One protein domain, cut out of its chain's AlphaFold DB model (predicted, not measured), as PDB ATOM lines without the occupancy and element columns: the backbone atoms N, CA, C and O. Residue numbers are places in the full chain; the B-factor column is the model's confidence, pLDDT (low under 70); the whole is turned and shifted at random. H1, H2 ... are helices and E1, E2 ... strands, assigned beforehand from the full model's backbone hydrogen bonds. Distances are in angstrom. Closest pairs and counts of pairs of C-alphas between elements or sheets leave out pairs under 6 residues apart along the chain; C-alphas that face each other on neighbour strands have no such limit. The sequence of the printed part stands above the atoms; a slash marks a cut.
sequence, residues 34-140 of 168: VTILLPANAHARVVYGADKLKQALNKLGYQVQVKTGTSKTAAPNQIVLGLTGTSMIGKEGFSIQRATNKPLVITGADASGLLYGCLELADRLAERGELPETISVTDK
ATOM      1  N   VAL A  34      -0.559 -32.137   1.685       87.19
ATOM      2  CA  VAL A  34      -1.154 -33.441   1.988       87.19
ATOM      3  C   VAL A  34      -2.355 -33.644   1.079       87.19
ATOM      4  O   VAL A  34      -3.232 -32.788   0.980       87.19
ATOM      5  N   THR A  35      -2.411 -34.778   0.385       88.88
ATOM      6  CA  THR A  35      -3.554 -35.101  -0.482       88.88
ATOM      7  C   THR A  35      -4.386 -36.217   0.137       88.88
ATOM      8  O   THR A  35      -3.876 -37.314   0.350       88.88
ATOM      9  N   ILE A  36      -5.663 -35.942   0.397       90.12
ATOM     10  CA  ILE A  36      -6.653 -36.927   0.838       90.12
ATOM     11  C   ILE A  36      -7.341 -37.498  -0.400       90.12
ATOM     12  O   ILE A  36      -7.884 -36.753  -1.217       90.12
ATOM     13  N   LEU A  37      -7.322 -38.818  -0.527       90.25
ATOM     14  CA  LEU A  37      -7.894 -39.556  -1.644       90.25
ATOM     15  C   LEU A  37      -9.128 -40.311  -1.179       90.25
ATOM     16  O   LEU A  37      -9.038 -41.189  -0.319       90.25
ATOM     17  N   LEU A  38     -10.270 -39.968  -1.767       88.75
ATOM     18  CA  LEU A  38     -11.537 -40.648  -1.538       88.75
ATOM     19  C   LEU A  38     -11.844 -41.630  -2.668       88.75
ATOM     20  O   LEU A  38     -11.524 -41.347  -3.828       88.75
ATOM     21  N   PRO A  39     -12.546 -42.739  -2.375       84.75
ATOM     22  CA  PRO A  39     -13.091 -43.592  -3.421       84.75
ATOM     23  C   PRO A  39     -14.059 -42.792  -4.310       84.75
ATOM     24  O   PRO A  39     -14.747 -41.890  -3.838       84.75
ATOM     25  N   ALA A  40     -14.125 -43.127  -5.604       79.25
ATOM     26  CA  ALA A  40     -14.917 -42.374  -6.587       79.25
ATOM     27  C   ALA A  40     -16.420 -42.308  -6.247       79.25
ATOM     28  O   ALA A  40     -17.074 -41.319  -6.558       79.25
ATOM     29  N   ASN A  41     -16.952 -43.337  -5.580       82.81
ATOM     30  CA  ASN A  41     -18.322 -43.372  -5.072       82.81
ATOM     31  C   ASN A  41     -18.308 -43.375  -3.534       82.81
ATOM     32  O   ASN A  41     -18.505 -44.407  -2.890       82.81
ATOM     33  N   ALA A  42     -17.958 -42.232  -2.941       83.69
ATOM     34  CA  ALA A  42     -17.878 -42.083  -1.492       83.69
ATOM     35  C   ALA A  42     -19.265 -41.832  -0.878       83.69
ATOM     36  O   ALA A  42     -19.982 -40.914  -1.269       83.69
ATOM     37  N   HIS A  43     -19.621 -42.614   0.141       89.44
ATOM     38  CA  HIS A  43     -20.827 -42.386   0.940       89.44
ATOM     39  C   HIS A  43     -20.711 -41.077   1.748       89.44
ATOM     40  O   HIS A  43     -19.618 -40.725   2.192       89.44
ATOM     41  N   ALA A  44     -21.825 -40.390   2.032       93.19
ATOM     42  CA  ALA A  44     -21.830 -39.083   2.714       93.19
ATOM     43  C   ALA A  44     -21.063 -39.070   4.056       93.19
ATOM     44  O   ALA A  44     -20.395 -38.098   4.398       93.19
ATOM     45  N   ARG A  45     -21.096 -40.190   4.792       92.81
ATOM     46  CA  ARG A  45     -20.322 -40.389   6.035       92.81
ATOM     47  C   ARG A  45     -18.809 -40.283   5.817       92.81
ATOM     48  O   ARG A  45     -18.111 -39.707   6.640       92.81
ATOM     49  N   VAL A  46     -18.311 -40.820   4.707       92.12
ATOM     50  CA  VAL A  46     -16.881 -40.799   4.367       92.12
ATOM     51  C   VAL A  46     -16.455 -39.390   3.966       92.12
ATOM     52  O   VAL A  46     -15.395 -38.936   4.384       92.12
ATOM     53  N   VAL A  47     -17.305 -38.677   3.221       93.06
ATOM     54  CA  VAL A  47     -17.081 -37.263   2.877       93.06
ATOM     55  C   VAL A  47     -16.964 -36.420   4.148       93.06
ATOM     56  O   VAL A  47     -15.985 -35.699   4.317       93.06
ATOM     57  N   TYR A  48     -17.885 -36.604   5.098       94.62
ATOM     58  CA  TYR A  48     -17.827 -35.931   6.396       94.62
ATOM     59  C   TYR A  48     -16.543 -36.254   7.180       94.62
ATOM     60  O   TYR A  48     -15.919 -35.359   7.752       94.62
ATOM     61  N   GLY A  49     -16.110 -37.519   7.183       93.50
ATOM     62  CA  GLY A  49     -14.843 -37.922   7.799       93.50
ATOM     63  C   GLY A  49     -13.631 -37.237   7.159       93.50
ATOM     64  O   GLY A  49     -12.759 -36.730   7.868       93.50
ATOM     65  N   ALA A  50     -13.602 -37.144   5.828       92.81
ATOM     66  CA  ALA A  50     -12.548 -36.443   5.097       92.81
ATOM     67  C   ALA A  50     -12.536 -34.933   5.391       92.81
ATOM     68  O   ALA A  50     -11.462 -34.349   5.541       92.81
ATOM     69  N   ASP A  51     -13.705 -34.309   5.542       94.12
ATOM     70  CA  ASP A  51     -13.812 -32.903   5.933       94.12
ATOM     71  C   ASP A  51     -13.275 -32.660   7.347       94.12
ATOM     72  O   ASP A  51     -12.569 -31.675   7.584       94.12
ATOM     73  N   LYS A  52     -13.544 -33.571   8.289       94.06
ATOM     74  CA  LYS A  52     -12.986 -33.500   9.647       94.06
ATOM     75  C   LYS A  52     -11.469 -33.646   9.658       94.06
ATOM     76  O   LYS A  52     -10.795 -32.854  10.314       94.06
ATOM     77  N   LEU A  53     -10.928 -34.568   8.866       92.62
ATOM     78  CA  LEU A  53      -9.482 -34.697   8.680       92.62
ATOM     79  C   LEU A  53      -8.857 -33.446   8.066       92.62
ATOM     80  O   LEU A  53      -7.838 -32.961   8.554       92.62
ATOM     81  N   LYS A  54      -9.484 -32.881   7.029       93.00
ATOM     82  CA  LYS A  54      -9.049 -31.623   6.416       93.00
ATOM     83  C   LYS A  54      -9.006 -30.494   7.447       93.00
ATOM     84  O   LYS A  54      -8.032 -29.750   7.489       93.00
ATOM     85  N   GLN A  55     -10.030 -30.376   8.293       92.88
ATOM     86  CA  GLN A  55     -10.061 -29.385   9.372       92.88
ATOM     87  C   GLN A  55      -8.919 -29.595  10.374       92.88
ATOM     88  O   GLN A  55      -8.257 -28.624  10.732       92.88
ATOM     89  N   ALA A  56      -8.666 -30.833  10.806       91.75
ATOM     90  CA  ALA A  56      -7.587 -31.148  11.744       91.75
ATOM     91  C   ALA A  56      -6.203 -30.818  11.163       91.75
ATOM     92  O   ALA A  56      -5.403 -30.147  11.805       91.75
ATOM     93  N   LEU A  57      -5.946 -31.201   9.914       90.31
ATOM     94  CA  LEU A  57      -4.686 -30.917   9.226       90.31
ATOM     95  C   LEU A  57      -4.478 -29.417   8.962       90.31
ATOM     96  O   LEU A  57      -3.374 -28.912   9.147       90.31
ATOM     97  N   ASN A  58      -5.536 -28.689   8.590       90.81
ATOM     98  CA  ASN A  58      -5.463 -27.239   8.410       90.81
ATOM     99  C   ASN A  58      -5.120 -26.518   9.723       90.81
ATOM    100  O   ASN A  58      -4.366 -25.548   9.698       90.81
ATOM    101  N   LYS A  59      -5.633 -26.994  10.868       89.62
ATOM    102  CA  LYS A  59      -5.279 -26.447  12.191       89.62
ATOM    103  C   LYS A  59      -3.792 -26.607  12.517       89.62
ATOM    104  O   LYS A  59      -3.251 -25.779  13.234       89.62
ATOM    105  N   LEU A  60      -3.144 -27.639  11.978       86.75
ATOM    106  CA  LEU A  60      -1.708 -27.883  12.136       86.75
ATOM    107  C   LEU A  60      -0.844 -27.138  11.096       86.75
ATOM    108  O   LEU A  60       0.382 -27.215  11.149       86.75
ATOM    109  N   GLY A  61      -1.458 -26.415  10.151       85.38
ATOM    110  CA  GLY A  61      -0.750 -25.644   9.123       85.38
ATOM    111  C   GLY A  61      -0.382 -26.422   7.852       85.38
ATOM    112  O   GLY A  61       0.382 -25.912   7.028       85.38
ATOM    113  N   TYR A  62      -0.927 -27.628   7.650       87.25
ATOM    114  CA  TYR A  62      -0.759 -28.377   6.399       87.25
ATOM    115  C   TYR A  62      -1.681 -27.846   5.293       87.25
ATOM    116  O   TYR A  62      -2.830 -27.482   5.542       87.25
ATOM    117  N   GLN A  63      -1.215 -27.871   4.038       85.00
ATOM    118  CA  GLN A  63      -2.061 -27.567   2.880       85.00
ATOM    119  C   GLN A  63      -2.740 -28.839   2.372       85.00
ATOM    120  O   GLN A  63      -2.086 -29.717   1.810       85.00
ATOM    121  N   VAL A  64      -4.057 -28.939   2.550       89.00
ATOM    122  CA  VAL A  64      -4.805 -30.165   2.241       89.00
ATOM    123  C   VAL A  64      -5.577 -30.056   0.930       89.00
ATOM    124  O   VAL A  64      -6.425 -29.178   0.768       89.00
ATOM    125  N   GLN A  65      -5.354 -31.009   0.022       88.38
ATOM    126  CA  GLN A  65      -6.152 -31.186  -1.194       88.38
ATOM    127  C   GLN A  65      -6.984 -32.461  -1.103       88.38
ATOM    128  O   GLN A  65      -6.463 -33.530  -0.803       88.38
ATOM    129  N   VAL A  66      -8.274 -32.358  -1.407       88.00
ATOM    130  CA  VAL A  66      -9.183 -33.504  -1.446       88.00
ATOM    131  C   VAL A  66      -9.395 -33.902  -2.903       88.00
ATOM    132  O   VAL A  66      -9.817 -33.074  -3.709       88.00
ATOM    133  N   LYS A  67      -9.077 -35.151  -3.256       88.06
ATOM    134  CA  LYS A  67      -9.246 -35.703  -4.605       88.06
ATOM    135  C   LYS A  67     -10.089 -36.973  -4.555       88.06
ATOM    136  O   LYS A  67      -9.911 -37.817  -3.683       88.06
ATOM    137  N   THR A  68     -10.989 -37.119  -5.517       82.12
ATOM    138  CA  THR A  68     -11.809 -38.320  -5.703       82.12
ATOM    139  C   THR A  68     -11.196 -39.201  -6.784       82.12
ATOM    140  O   THR A  68     -10.932 -38.724  -7.887       82.12
ATOM    141  N   GLY A  69     -10.988 -40.482  -6.490       74.50
ATOM    142  CA  GLY A  69     -10.477 -41.462  -7.444       74.50
ATOM    143  C   GLY A  69      -9.414 -42.382  -6.854       74.50
ATOM    144  O   GLY A  69      -9.049 -42.299  -5.683       74.50
ATOM    145  N   THR A  70      -8.907 -43.283  -7.687       62.62
ATOM    146  CA  THR A  70      -7.785 -44.151  -7.332       62.62
ATOM    147  C   THR A  70      -6.475 -43.405  -7.557       62.62
ATOM    148  O   THR A  70      -6.214 -42.880  -8.641       62.62
ATOM    149  N   SER A  71      -5.626 -43.337  -6.532       57.91
ATOM    150  CA  SER A  71      -4.276 -42.809  -6.725       57.91
ATOM    151  C   SER A  71      -3.424 -43.838  -7.449       57.91
ATOM    152  O   SER A  71      -3.200 -44.938  -6.950       57.91
ATOM    153  N   LYS A  72      -2.947 -43.468  -8.639       52.03
ATOM    154  CA  LYS A  72      -1.963 -44.234  -9.415       52.03
ATOM    155  C   LYS A  72      -0.530 -44.064  -8.894       52.03
ATOM    156  O   LYS A  72       0.360 -44.760  -9.368       52.03
ATOM    157  N   THR A  73      -0.285 -43.152  -7.948       56.16
ATOM    158  CA  THR A  73       1.074 -42.783  -7.530       56.16
ATOM    159  C   THR A  73       1.152 -42.698  -6.013       56.16
ATOM    160  O   THR A  73       0.629 -41.761  -5.416       56.16
ATOM    161  N   ALA A  74       1.816 -43.675  -5.395       62.06
ATOM    162  CA  ALA A  74       2.024 -43.758  -3.953       62.06
ATOM    163  C   ALA A  74       3.044 -42.704  -3.486       62.06
ATOM    164  O   ALA A  74       4.227 -42.996  -3.340       62.06
ATOM    165  N   ALA A  75       2.595 -41.465  -3.284       73.31
ATOM    166  CA  ALA A  75       3.427 -40.441  -2.660       73.31
ATOM    167  C   ALA A  75       3.346 -40.546  -1.121       73.31
ATOM    168  O   ALA A  75       2.273 -40.842  -0.590       73.31
ATOM    169  N   PRO A  76       4.440 -40.273  -0.386       72.69
ATOM    170  CA  PRO A  76       4.490 -40.432   1.074       72.69
ATOM    171  C   PRO A  76       3.552 -39.475   1.833       72.69
ATOM    172  O   PRO A  76       3.137 -39.775   2.950       72.69
ATOM    173  N   ASN A  77       3.163 -38.360   1.207       82.19
ATOM    174  CA  ASN A  77       2.279 -37.340   1.785       82.19
ATOM    175  C   ASN A  77       0.805 -37.514   1.363       82.19
ATOM    176  O   ASN A  77       0.030 -36.556   1.348       82.19
ATOM    177  N   GLN A  78       0.409 -38.724   0.967       86.50
ATOM    178  CA  GLN A  78      -0.975 -39.040   0.621       86.50
ATOM    179  C   GLN A  78      -1.668 -39.815   1.741       86.50
ATOM    180  O   GLN A  78      -1.078 -40.707   2.351       86.50
ATOM    181  N   ILE A  79      -2.942 -39.490   1.961       89.69
ATOM    182  CA  ILE A  79      -3.860 -40.229   2.826       89.69
ATOM    183  C   ILE A  79      -4.884 -40.911   1.922       89.69
ATOM    184  O   ILE A  79      -5.660 -40.239   1.245       89.69
ATOM    185  N   VAL A  80      -4.873 -42.240   1.887       90.88
ATOM    186  CA  VAL A  80      -5.757 -43.051   1.047       90.88
ATOM    187  C   VAL A  80      -6.876 -43.624   1.900       90.88
ATOM    188  O   VAL A  80      -6.613 -44.365   2.844       90.88
ATOM    189  N   LEU A  81      -8.122 -43.307   1.549       91.19
ATOM    190  CA  LEU A  81      -9.309 -43.866   2.187       91.19
ATOM    191  C   LEU A  81      -9.850 -45.023   1.337       91.19
ATOM    192  O   LEU A  81     -10.168 -44.843   0.161       91.19
ATOM    193  N   GLY A  82      -9.951 -46.214   1.926       89.44
ATOM    194  CA  GLY A  82     -10.370 -47.436   1.242       89.44
ATOM    195  C   GLY A  82     -11.441 -48.215   2.001       89.44
ATOM    196  O   GLY A  82     -11.527 -48.163   3.226       89.44
ATOM    197  N   LEU A  83     -12.251 -48.971   1.262       88.88
ATOM    198  CA  LEU A  83     -13.221 -49.915   1.815       88.88
ATOM    199  C   LEU A  83     -12.770 -51.334   1.470       88.88
ATOM    200  O   LEU A  83     -12.539 -51.633   0.302       88.88
ATOM    201  N   THR A  84     -12.638 -52.197   2.477       84.75
ATOM    202  CA  THR A  84     -12.204 -53.599   2.303       84.75
ATOM    203  C   THR A  84     -13.328 -54.605   2.540       84.75
ATOM    204  O   THR A  84     -13.164 -55.785   2.245       84.75
ATOM    205  N   GLY A  85     -14.472 -54.151   3.062       79.88
ATOM    206  CA  GLY A  85     -15.605 -55.001   3.422       79.88
ATOM    207  C   GLY A  85     -15.487 -55.622   4.818       79.88
ATOM    208  O   GLY A  85     -14.417 -55.672   5.432       79.88
ATOM    209  N   THR A  86     -16.614 -56.122   5.328       74.44
ATOM    210  CA  THR A  86     -16.772 -56.614   6.707       74.44
ATOM    211  C   THR A  86     -16.061 -57.929   7.006       74.44
ATOM    212  O   THR A  86     -15.863 -58.247   8.175       74.44
ATOM    213  N   SER A  87     -15.665 -58.694   5.983       73.19
ATOM    214  CA  SER A  87     -15.095 -60.037   6.160       73.19
ATOM    215  C   SER A  87     -13.727 -60.045   6.850       73.19
ATOM    216  O   SER A  87     -13.351 -61.069   7.411       73.19
ATOM    217  N   MET A  88     -12.983 -58.934   6.800       76.44
ATOM    218  CA  MET A  88     -11.601 -58.871   7.299       76.44
ATOM    219  C   MET A  88     -11.489 -58.240   8.694       76.44
ATOM    220  O   MET A  88     -10.683 -58.691   9.499       76.44
ATOM    221  N   ILE A  89     -12.279 -57.199   8.987       81.75
ATOM    222  CA  ILE A  89     -12.129 -56.377  10.208       81.75
ATOM    223  C   ILE A  89     -13.351 -56.509  11.144       81.75
ATOM    224  O   ILE A  89     -13.234 -56.347  12.359       81.75
ATOM    225  N   GLY A  90     -14.519 -56.885  10.612       85.81
ATOM    226  CA  GLY A  90     -15.797 -56.891  11.333       85.81
ATOM    227  C   GLY A  90     -16.601 -55.599  11.139       85.81
ATOM    228  O   GLY A  90     -16.090 -54.610  10.615       85.81
ATOM    229  N   LYS A  91     -17.886 -55.614  11.518       88.62
ATOM    230  CA  LYS A  91     -18.796 -54.470  11.318       88.62
ATOM    231  C   LYS A  91     -18.288 -53.220  12.030       88.62
ATOM    232  O   LYS A  91     -17.859 -53.301  13.175       88.62
ATOM    233  N   GLU A  92     -18.364 -52.084  11.337       89.44
ATOM    234  CA  GLU A  92     -17.895 -50.773  11.822       89.44
ATOM    235  C   GLU A  92     -16.415 -50.703  12.246       89.44
ATOM    236  O   GLU A  92     -15.983 -49.697  12.805       89.44
ATOM    237  N   GLY A  93     -15.616 -51.730  11.955       91.69
ATOM    238  CA  GLY A  93     -14.191 -51.725  12.250       91.69
ATOM    239  C   GLY A  93     -13.370 -50.951  11.218       91.69
ATOM    240  O   GLY A  93     -13.794 -50.748  10.069       91.69
ATOM    241  N   PHE A  94     -12.172 -50.541  11.627       94.38
ATOM    242  CA  PHE A  94     -11.218 -49.842  10.772       94.38
ATOM    243  C   PHE A  94      -9.775 -50.276  11.038       94.38
ATOM    244  O   PHE A  94      -9.447 -50.809  12.097       94.38
ATOM    245  N   SER A  95      -8.900 -50.033  10.065       93.19
ATOM    246  CA  SER A  95      -7.457 -50.188  10.196       93.19
ATOM    247  C   SER A  95      -6.748 -48.970   9.611       93.19
ATOM    248  O   SER A  95      -7.044 -48.525   8.505       93.19
ATOM    249  N   ILE A  96      -5.815 -48.411  10.370       93.00
ATOM    250  CA  ILE A  96      -4.932 -47.317   9.979       93.00
ATOM    251  C   ILE A  96      -3.533 -47.897   9.874       93.00
ATOM    252  O   ILE A  96      -2.994 -48.427  10.849       93.00
ATOM    253  N   GLN A  97      -2.937 -47.777   8.694       90.88
ATOM    254  CA  GLN A  97      -1.599 -48.270   8.417       90.88
ATOM    255  C   GLN A  97      -0.774 -47.187   7.736       90.88
ATOM    256  O   GLN A  97      -1.150 -46.647   6.698       90.88
ATOM    257  N   ARG A  98       0.388 -46.889   8.303       88.12
ATOM    258  CA  ARG A  98       1.419 -46.057   7.694       88.12
ATOM    259  C   ARG A  98       2.758 -46.745   7.889       88.12
ATOM    260  O   ARG A  98       3.122 -47.078   9.015       88.12
ATOM    261  N   ALA A  99       3.471 -46.942   6.788       83.69
ATOM    262  CA  ALA A  99       4.847 -47.420   6.794       83.69
ATOM    263  C   ALA A  99       5.794 -46.295   6.365       83.69
ATOM    264  O   ALA A  99       5.379 -45.352   5.686       83.69
ATOM    265  N   THR A 100       7.074 -46.428   6.709       80.19
ATOM    266  CA  THR A 100       8.124 -45.485   6.314       80.19
ATOM    267  C   THR A 100       8.110 -45.264   4.799       80.19
ATOM    268  O   THR A 100       8.109 -46.223   4.025       80.19
ATOM    269  N   ASN A 101       8.080 -43.999   4.372       78.06
ATOM    270  CA  ASN A 101       8.018 -43.575   2.964       78.06
ATOM    271  C   ASN A 101       6.795 -44.066   2.162       78.06
ATOM    272  O   ASN A 101       6.798 -43.980   0.934       78.06
ATOM    273  N   LYS A 102       5.740 -44.558   2.818       83.62
ATOM    274  CA  LYS A 102       4.489 -44.967   2.165       83.62
ATOM    275  C   LYS A 102       3.337 -44.025   2.524       83.62
ATOM    276  O   LYS A 102       3.381 -43.381   3.576       83.62
ATOM    277  N   PRO A 103       2.301 -43.945   1.668       85.38
ATOM    278  CA  PRO A 103       1.085 -43.221   2.010       85.38
ATOM    279  C   PRO A 103       0.440 -43.805   3.270       85.38
ATOM    280  O   PRO A 103       0.542 -45.004   3.541       85.38
ATOM    281  N   LEU A 104      -0.251 -42.950   4.020       89.38
ATOM    282  CA  LEU A 104      -1.094 -43.380   5.125       89.38
ATOM    283  C   LEU A 104      -2.383 -43.952   4.538       89.38
ATOM    284  O   LEU A 104      -3.081 -43.282   3.780       89.38
ATOM    285  N   VAL A 105      -2.698 -45.194   4.874       91.19
ATOM    286  CA  VAL A 105      -3.876 -45.899   4.377       91.19
ATOM    287  C   VAL A 105      -4.845 -46.099   5.532       91.19
ATOM    288  O   VAL A 105      -4.481 -46.667   6.561       91.19
ATOM    289  N   ILE A 106      -6.080 -45.640   5.353       92.25
ATOM    290  CA  ILE A 106      -7.194 -45.920   6.257       92.25
ATOM    291  C   ILE A 106      -8.146 -46.849   5.521       92.25
ATOM    292  O   ILE A 106      -8.719 -46.478   4.493       92.25
ATOM    293  N   THR A 107      -8.319 -48.055   6.042       92.12
ATOM    294  CA  THR A 107      -9.292 -49.018   5.543       92.12
ATOM    295  C   THR A 107     -10.448 -49.152   6.520       92.12
ATOM    296  O   THR A 107     -10.258 -49.324   7.720       92.12
ATOM    297  N   GLY A 108     -11.671 -49.054   6.008       91.69
ATOM    298  CA  GLY A 108     -12.886 -49.338   6.762       91.69
ATOM    299  C   GLY A 108     -13.536 -50.627   6.282       91.69
ATOM    300  O   GLY A 108     -13.538 -50.924   5.083       91.69
ATOM    301  N   ALA A 109     -14.139 -51.369   7.207       92.56
ATOM    302  CA  ALA A 109     -15.052 -52.452   6.857       92.56
ATOM    303  C   ALA A 109     -16.291 -51.924   6.119       92.56
ATOM    304  O   ALA A 109     -16.674 -52.457   5.081       92.56
ATOM    305  N   ASP A 110     -16.853 -50.832   6.642       91.00
ATOM    306  CA  ASP A 110     -18.044 -50.141   6.153       91.00
ATOM    307  C   ASP A 110     -17.791 -48.626   6.096       91.00
ATOM    308  O   ASP A 110     -16.793 -48.123   6.619       91.00
ATOM    309  N   ALA A 111     -18.743 -47.864   5.548       92.06
ATOM    310  CA  ALA A 111     -18.686 -46.400   5.562       92.06
ATOM    311  C   ALA A 111     -18.606 -45.808   6.986       92.06
ATOM    312  O   ALA A 111     -17.960 -44.778   7.171       92.06
ATOM    313  N   SER A 112     -19.236 -46.448   7.985       92.00
ATOM    314  CA  SER A 112     -19.091 -46.067   9.403       92.00
ATOM    315  C   SER A 112     -17.674 -46.310   9.916       92.00
ATOM    316  O   SER A 112     -17.090 -45.420  10.519       92.00
ATOM    317  N   GLY A 113     -17.105 -47.488   9.641       92.75
ATOM    318  CA  GLY A 113     -15.750 -47.817  10.084       92.75
ATOM    319  C   GLY A 113     -14.724 -46.855   9.489       92.75
ATOM    320  O   GLY A 113     -13.896 -46.303  10.204       92.75
ATOM    321  N   LEU A 114     -14.848 -46.548   8.196       93.31
ATOM    322  CA  LEU A 114     -13.970 -45.579   7.543       93.31
ATOM    323  C   LEU A 114     -14.099 -44.169   8.147       93.31
ATOM    324  O   LEU A 114     -13.090 -43.484   8.308       93.31
ATOM    325  N   LEU A 115     -15.314 -43.749   8.519       94.25
ATOM    326  CA  LEU A 115     -15.539 -42.503   9.258       94.25
ATOM    327  C   LEU A 115     -14.825 -42.527  10.617       94.25
ATOM    328  O   LEU A 115     -14.116 -41.573  10.927       94.25
ATOM    329  N   TYR A 116     -14.966 -43.597  11.402       94.06
ATOM    330  CA  TYR A 116     -14.289 -43.710  12.697       94.06
ATOM    331  C   TYR A 116     -12.767 -43.686  12.554       94.06
ATOM    332  O   TYR A 116     -12.112 -42.957  13.288       94.06
ATOM    333  N   GLY A 117     -12.205 -44.354  11.542       93.75
ATOM    334  CA  GLY A 117     -10.771 -44.271  11.254       93.75
ATOM    335  C   GLY A 117     -10.302 -42.857  10.888       93.75
ATOM    336  O   GLY A 117      -9.200 -42.454  11.258       93.75
ATOM    337  N   CYS A 118     -11.141 -42.069  10.205       94.06
ATOM    338  CA  CYS A 118     -10.843 -40.661   9.936       94.06
ATOM    339  C   CYS A 118     -10.860 -39.812  11.214       94.06
ATOM    340  O   CYS A 118     -10.010 -38.940  11.376       94.06
ATOM    341  N   LEU A 119     -11.815 -40.056  12.113       94.19
ATOM    342  CA  LEU A 119     -11.911 -39.339  13.386       94.19
ATOM    343  C   LEU A 119     -10.744 -39.693  14.313       94.19
ATOM    344  O   LEU A 119     -10.078 -38.792  14.801       94.19
ATOM    345  N   GLU A 120     -10.412 -40.976  14.437       93.81
ATOM    346  CA  GLU A 120      -9.274 -41.453  15.229       93.81
ATOM    347  C   GLU A 120      -7.954 -40.820  14.766       93.81
ATOM    348  O   GLU A 120      -7.127 -40.388  15.568       93.81
ATOM    349  N   LEU A 121      -7.742 -40.720  13.448       92.38
ATOM    350  CA  LEU A 121      -6.566 -40.032  12.923       92.38
ATOM    351  C   LEU A 121      -6.611 -38.523  13.224       92.38
ATOM    352  O   LEU A 121      -5.573 -37.950  13.543       92.38
ATOM    353  N   ALA A 122      -7.778 -37.879  13.133       92.56
ATOM    354  CA  ALA A 122      -7.934 -36.465  13.471       92.56
ATOM    355  C   ALA A 122      -7.615 -36.186  14.951       92.56
ATOM    356  O   ALA A 122      -6.916 -35.216  15.245       92.56
ATOM    357  N   ASP A 123      -8.069 -37.054  15.853       92.50
ATOM    358  CA  ASP A 123      -7.829 -36.939  17.292       92.50
ATOM    359  C   ASP A 123      -6.343 -37.137  17.609       92.50
ATOM    360  O   ASP A 123      -5.725 -36.297  18.264       92.50
ATOM    361  N   ARG A 124      -5.698 -38.146  17.013       90.25
ATOM    362  CA  ARG A 124      -4.242 -38.342  17.142       90.25
ATOM    363  C   ARG A 124      -3.426 -37.174  16.610       90.25
ATOM    364  O   ARG A 124      -2.368 -36.870  17.161       90.25
ATOM    365  N   LEU A 125      -3.877 -36.550  15.524       89.44
ATOM    366  CA  LEU A 125      -3.243 -35.352  14.980       89.44
ATOM    367  C   LEU A 125      -3.378 -34.174  15.945       89.44
ATOM    368  O   LEU A 125      -2.420 -33.424  16.113       89.44
ATOM    369  N   ALA A 126      -4.527 -34.036  16.605       88.44
ATOM    370  CA  ALA A 126      -4.731 -33.016  17.626       88.44
ATOM    371  C   ALA A 126      -3.862 -33.258  18.875       88.44
ATOM    372  O   ALA A 126      -3.316 -32.302  19.416       88.44
ATOM    373  N   GLU A 127      -3.691 -34.513  19.299       87.62
ATOM    374  CA  GLU A 127      -2.871 -34.876  20.463       87.62
ATOM    375  C   GLU A 127      -1.364 -34.748  20.208       87.62
ATOM    376  O   GLU A 127      -0.631 -34.231  21.049       87.62
ATOM    377  N   ARG A 128      -0.877 -35.246  19.062       84.56
ATOM    378  CA  ARG A 128       0.563 -35.285  18.750       84.56
ATOM    379  C   ARG A 128       1.071 -34.021  18.068       84.56
ATOM    380  O   ARG A 128       2.265 -33.755  18.129       84.56
ATOM    381  N   GLY A 129       0.201 -33.283  17.381       81.06
ATOM    382  CA  GLY A 129       0.559 -32.087  16.614       81.06
ATOM    383  C   GLY A 129       1.291 -32.348  15.290       81.06
ATOM    384  O   GLY A 129       1.531 -31.407  14.541       81.06
ATOM    385  N   GLU A 130       1.629 -33.600  14.966       81.44
ATOM    386  CA  GLU A 130       2.404 -33.971  13.774       81.44
ATOM    387  C   GLU A 130       1.915 -35.295  13.164       81.44
ATOM    388  O   GLU A 130       1.337 -36.145  13.846       81.44
ATOM    389  N   LEU A 131       2.170 -35.484  11.862       78.69
ATOM    390  CA  LEU A 131       1.851 -36.712  11.132       78.69
ATOM    391  C   LEU A 131       2.849 -37.843  11.480       78.69
ATOM    392  O   LEU A 131       3.979 -37.828  10.993       78.69
ATOM    393  N   PRO A 132       2.432 -38.892  12.206       75.62
ATOM    394  CA  PRO A 132       3.324 -39.922  12.750       75.62
ATOM    395  C   PRO A 132       3.878 -40.846  11.661       75.62
ATOM    396  O   PRO A 132       3.097 -41.373  10.875       75.62
ATOM    397  N   GLU A 133       5.194 -41.064  11.602       76.25
ATOM    398  CA  GLU A 133       5.868 -41.752  10.481       76.25
ATOM    399  C   GLU A 133       5.494 -43.231  10.310       76.25
ATOM    400  O   GLU A 133       5.422 -43.721   9.183       76.25
ATOM    401  N   THR A 134       5.231 -43.941  11.411       81.94
ATOM    402  CA  THR A 134       4.837 -45.357  11.403       81.94
ATOM    403  C   THR A 134       3.689 -45.581  12.376       81.94
ATOM    404  O   THR A 134       3.817 -45.278  13.561       81.94
ATOM    405  N   ILE A 135       2.567 -46.107  11.880       85.31
ATOM    406  CA  ILE A 135       1.390 -46.459  12.685       85.31
ATOM    407  C   ILE A 135       0.745 -47.711  12.112       85.31
ATOM    408  O   ILE A 135       0.496 -47.787  10.914       85.31
ATOM    409  N   SER A 136       0.396 -48.654  12.980       89.81
ATOM    410  CA  SER A 136      -0.511 -49.755  12.668       89.81
ATOM    411  C   SER A 136      -1.533 -49.865  13.791       89.81
ATOM    412  O   SER A 136      -1.200 -50.320  14.886       89.81
ATOM    413  N   VAL A 137      -2.759 -49.418  13.547       90.19
ATOM    414  CA  VAL A 137      -3.854 -49.541  14.509       90.19
ATOM    415  C   VAL A 137      -5.046 -50.150  13.825       90.19
ATOM    416  O   VAL A 137      -5.451 -49.700  12.762       90.19
ATOM    417  N   THR A 138      -5.606 -51.168  14.453       92.44
ATOM    418  CA  THR A 138      -6.840 -51.799  14.019       92.44
ATOM    419  C   THR A 138      -7.746 -51.839  15.224       92.44
ATOM    420  O   THR A 138      -7.340 -52.345  16.269       92.44
ATOM    421  N   ASP A 139      -8.946 -51.302  15.071       92.19
ATOM    422  CA  ASP A 139      -9.932 -51.287  16.137       92.19
ATOM    423  C   ASP A 139     -11.310 -51.657  15.592       92.19
ATOM    424  O   ASP A 139     -11.626 -51.464  14.409       92.19
ATOM    425  N   LYS A 140     -12.120 -52.248  16.465       92.31
ATOM    426  CA  LYS A 140     -13.499 -52.603  16.173       92.31
ATOM    427  C   LYS A 140     -14.359 -52.467  17.426       92.31
ATOM    428  O   LYS A 140     -13.937 -52.837  18.523       92.31
TER     429      LYS A 140
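What this domain is: This is residues 34 to 140 of the 168 residues of the protein "Glyco_hydro_20b domain-containing protein" of Cytophagaceae bacterium (UniProt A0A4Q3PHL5). One twisted sheet of six strands forms a wall, with two long helices, H1 and H3, side by side over one of its faces; the other face has no named helix on it. The short H2 sits at one end of the strands and only grazes the sheet. The 107 printed residues hold three named helices and six named strands, in the order E1 H1 E2 E3 H2 E4 E5 H3 E6. The sheet is mixed, in the order E2 E1 E3 E5 E4 E6, and the class is mixed, helices and strands. The whole is compact, with a radius of gyration of the C-alphas of 12.5 A and spans of 36 by 26 by 24 A.

How they stand to each other: E1, residues 34 to 38, H1, residues 44 to 59, and E2, residues 63 to 68, form a strand-helix-strand unit, two parallel neighbour strands with a helix between, with a right-handed crossover. N 36 and O 65 are within hydrogen-bond range at 2.8 A. H1 runs along the strands over E1, at a height of 9.0 A over the sheet. E3, residues 78 to 83, is parallel to E1, with N 37 and O 79 at 2.8 A. H2 is residues 86 to 89. The hairpin of E4, residues 94 to 98, and E5, residues 104 to 108, has N 95 and O 107 at 2.8 A. E5 is parallel to E3, with N 80 and O 104 at 2.8 A. H3, residues 111 to 128, lies over E5 and E4 at a height of 8.8 A over the sheet. H3 and H1 touch on the same face, with the C-alphas of Gly 49 and Leu 115 closest at 4.9 A; they run the same way at a shallow tilt of 10 degrees. E6, residues 135 to 139, is antiparallel to E4, with N 96 and O 137 at 2.7 A. E5, H3 and E6 form a split strand-helix-strand unit, with E4 between its two strands and a left-handed crossover. In H1 and H3 every O i to N i+4 pair is within hydrogen-bond range; H2 is too short for such a pair.

Where its parts are: E1 begins at C-alpha 34, (-1.154, -33.441, 1.988). H1 is 22.9 A long, E2 16.9 A and E3 16.4 A. H3 is 25.8 A long and begins at C-alpha 111, (-18.686, -46.400, 5.562). E1, E4, E5 and E6 measure 13.1, 13.5, 13.3 and 12.8 A, and H2 5.8 A. E6 ends at C-alpha 139, (-9.932, -51.287, 16.137).

The domain as a whole: The C-alphas farthest apart, those of Gly 61 and Ser 87, are 37.4 A apart. The printed part has no cut, and no link is long. Mean pLDDT of the printed part is 86.6; residues 70 to 74 are under 70.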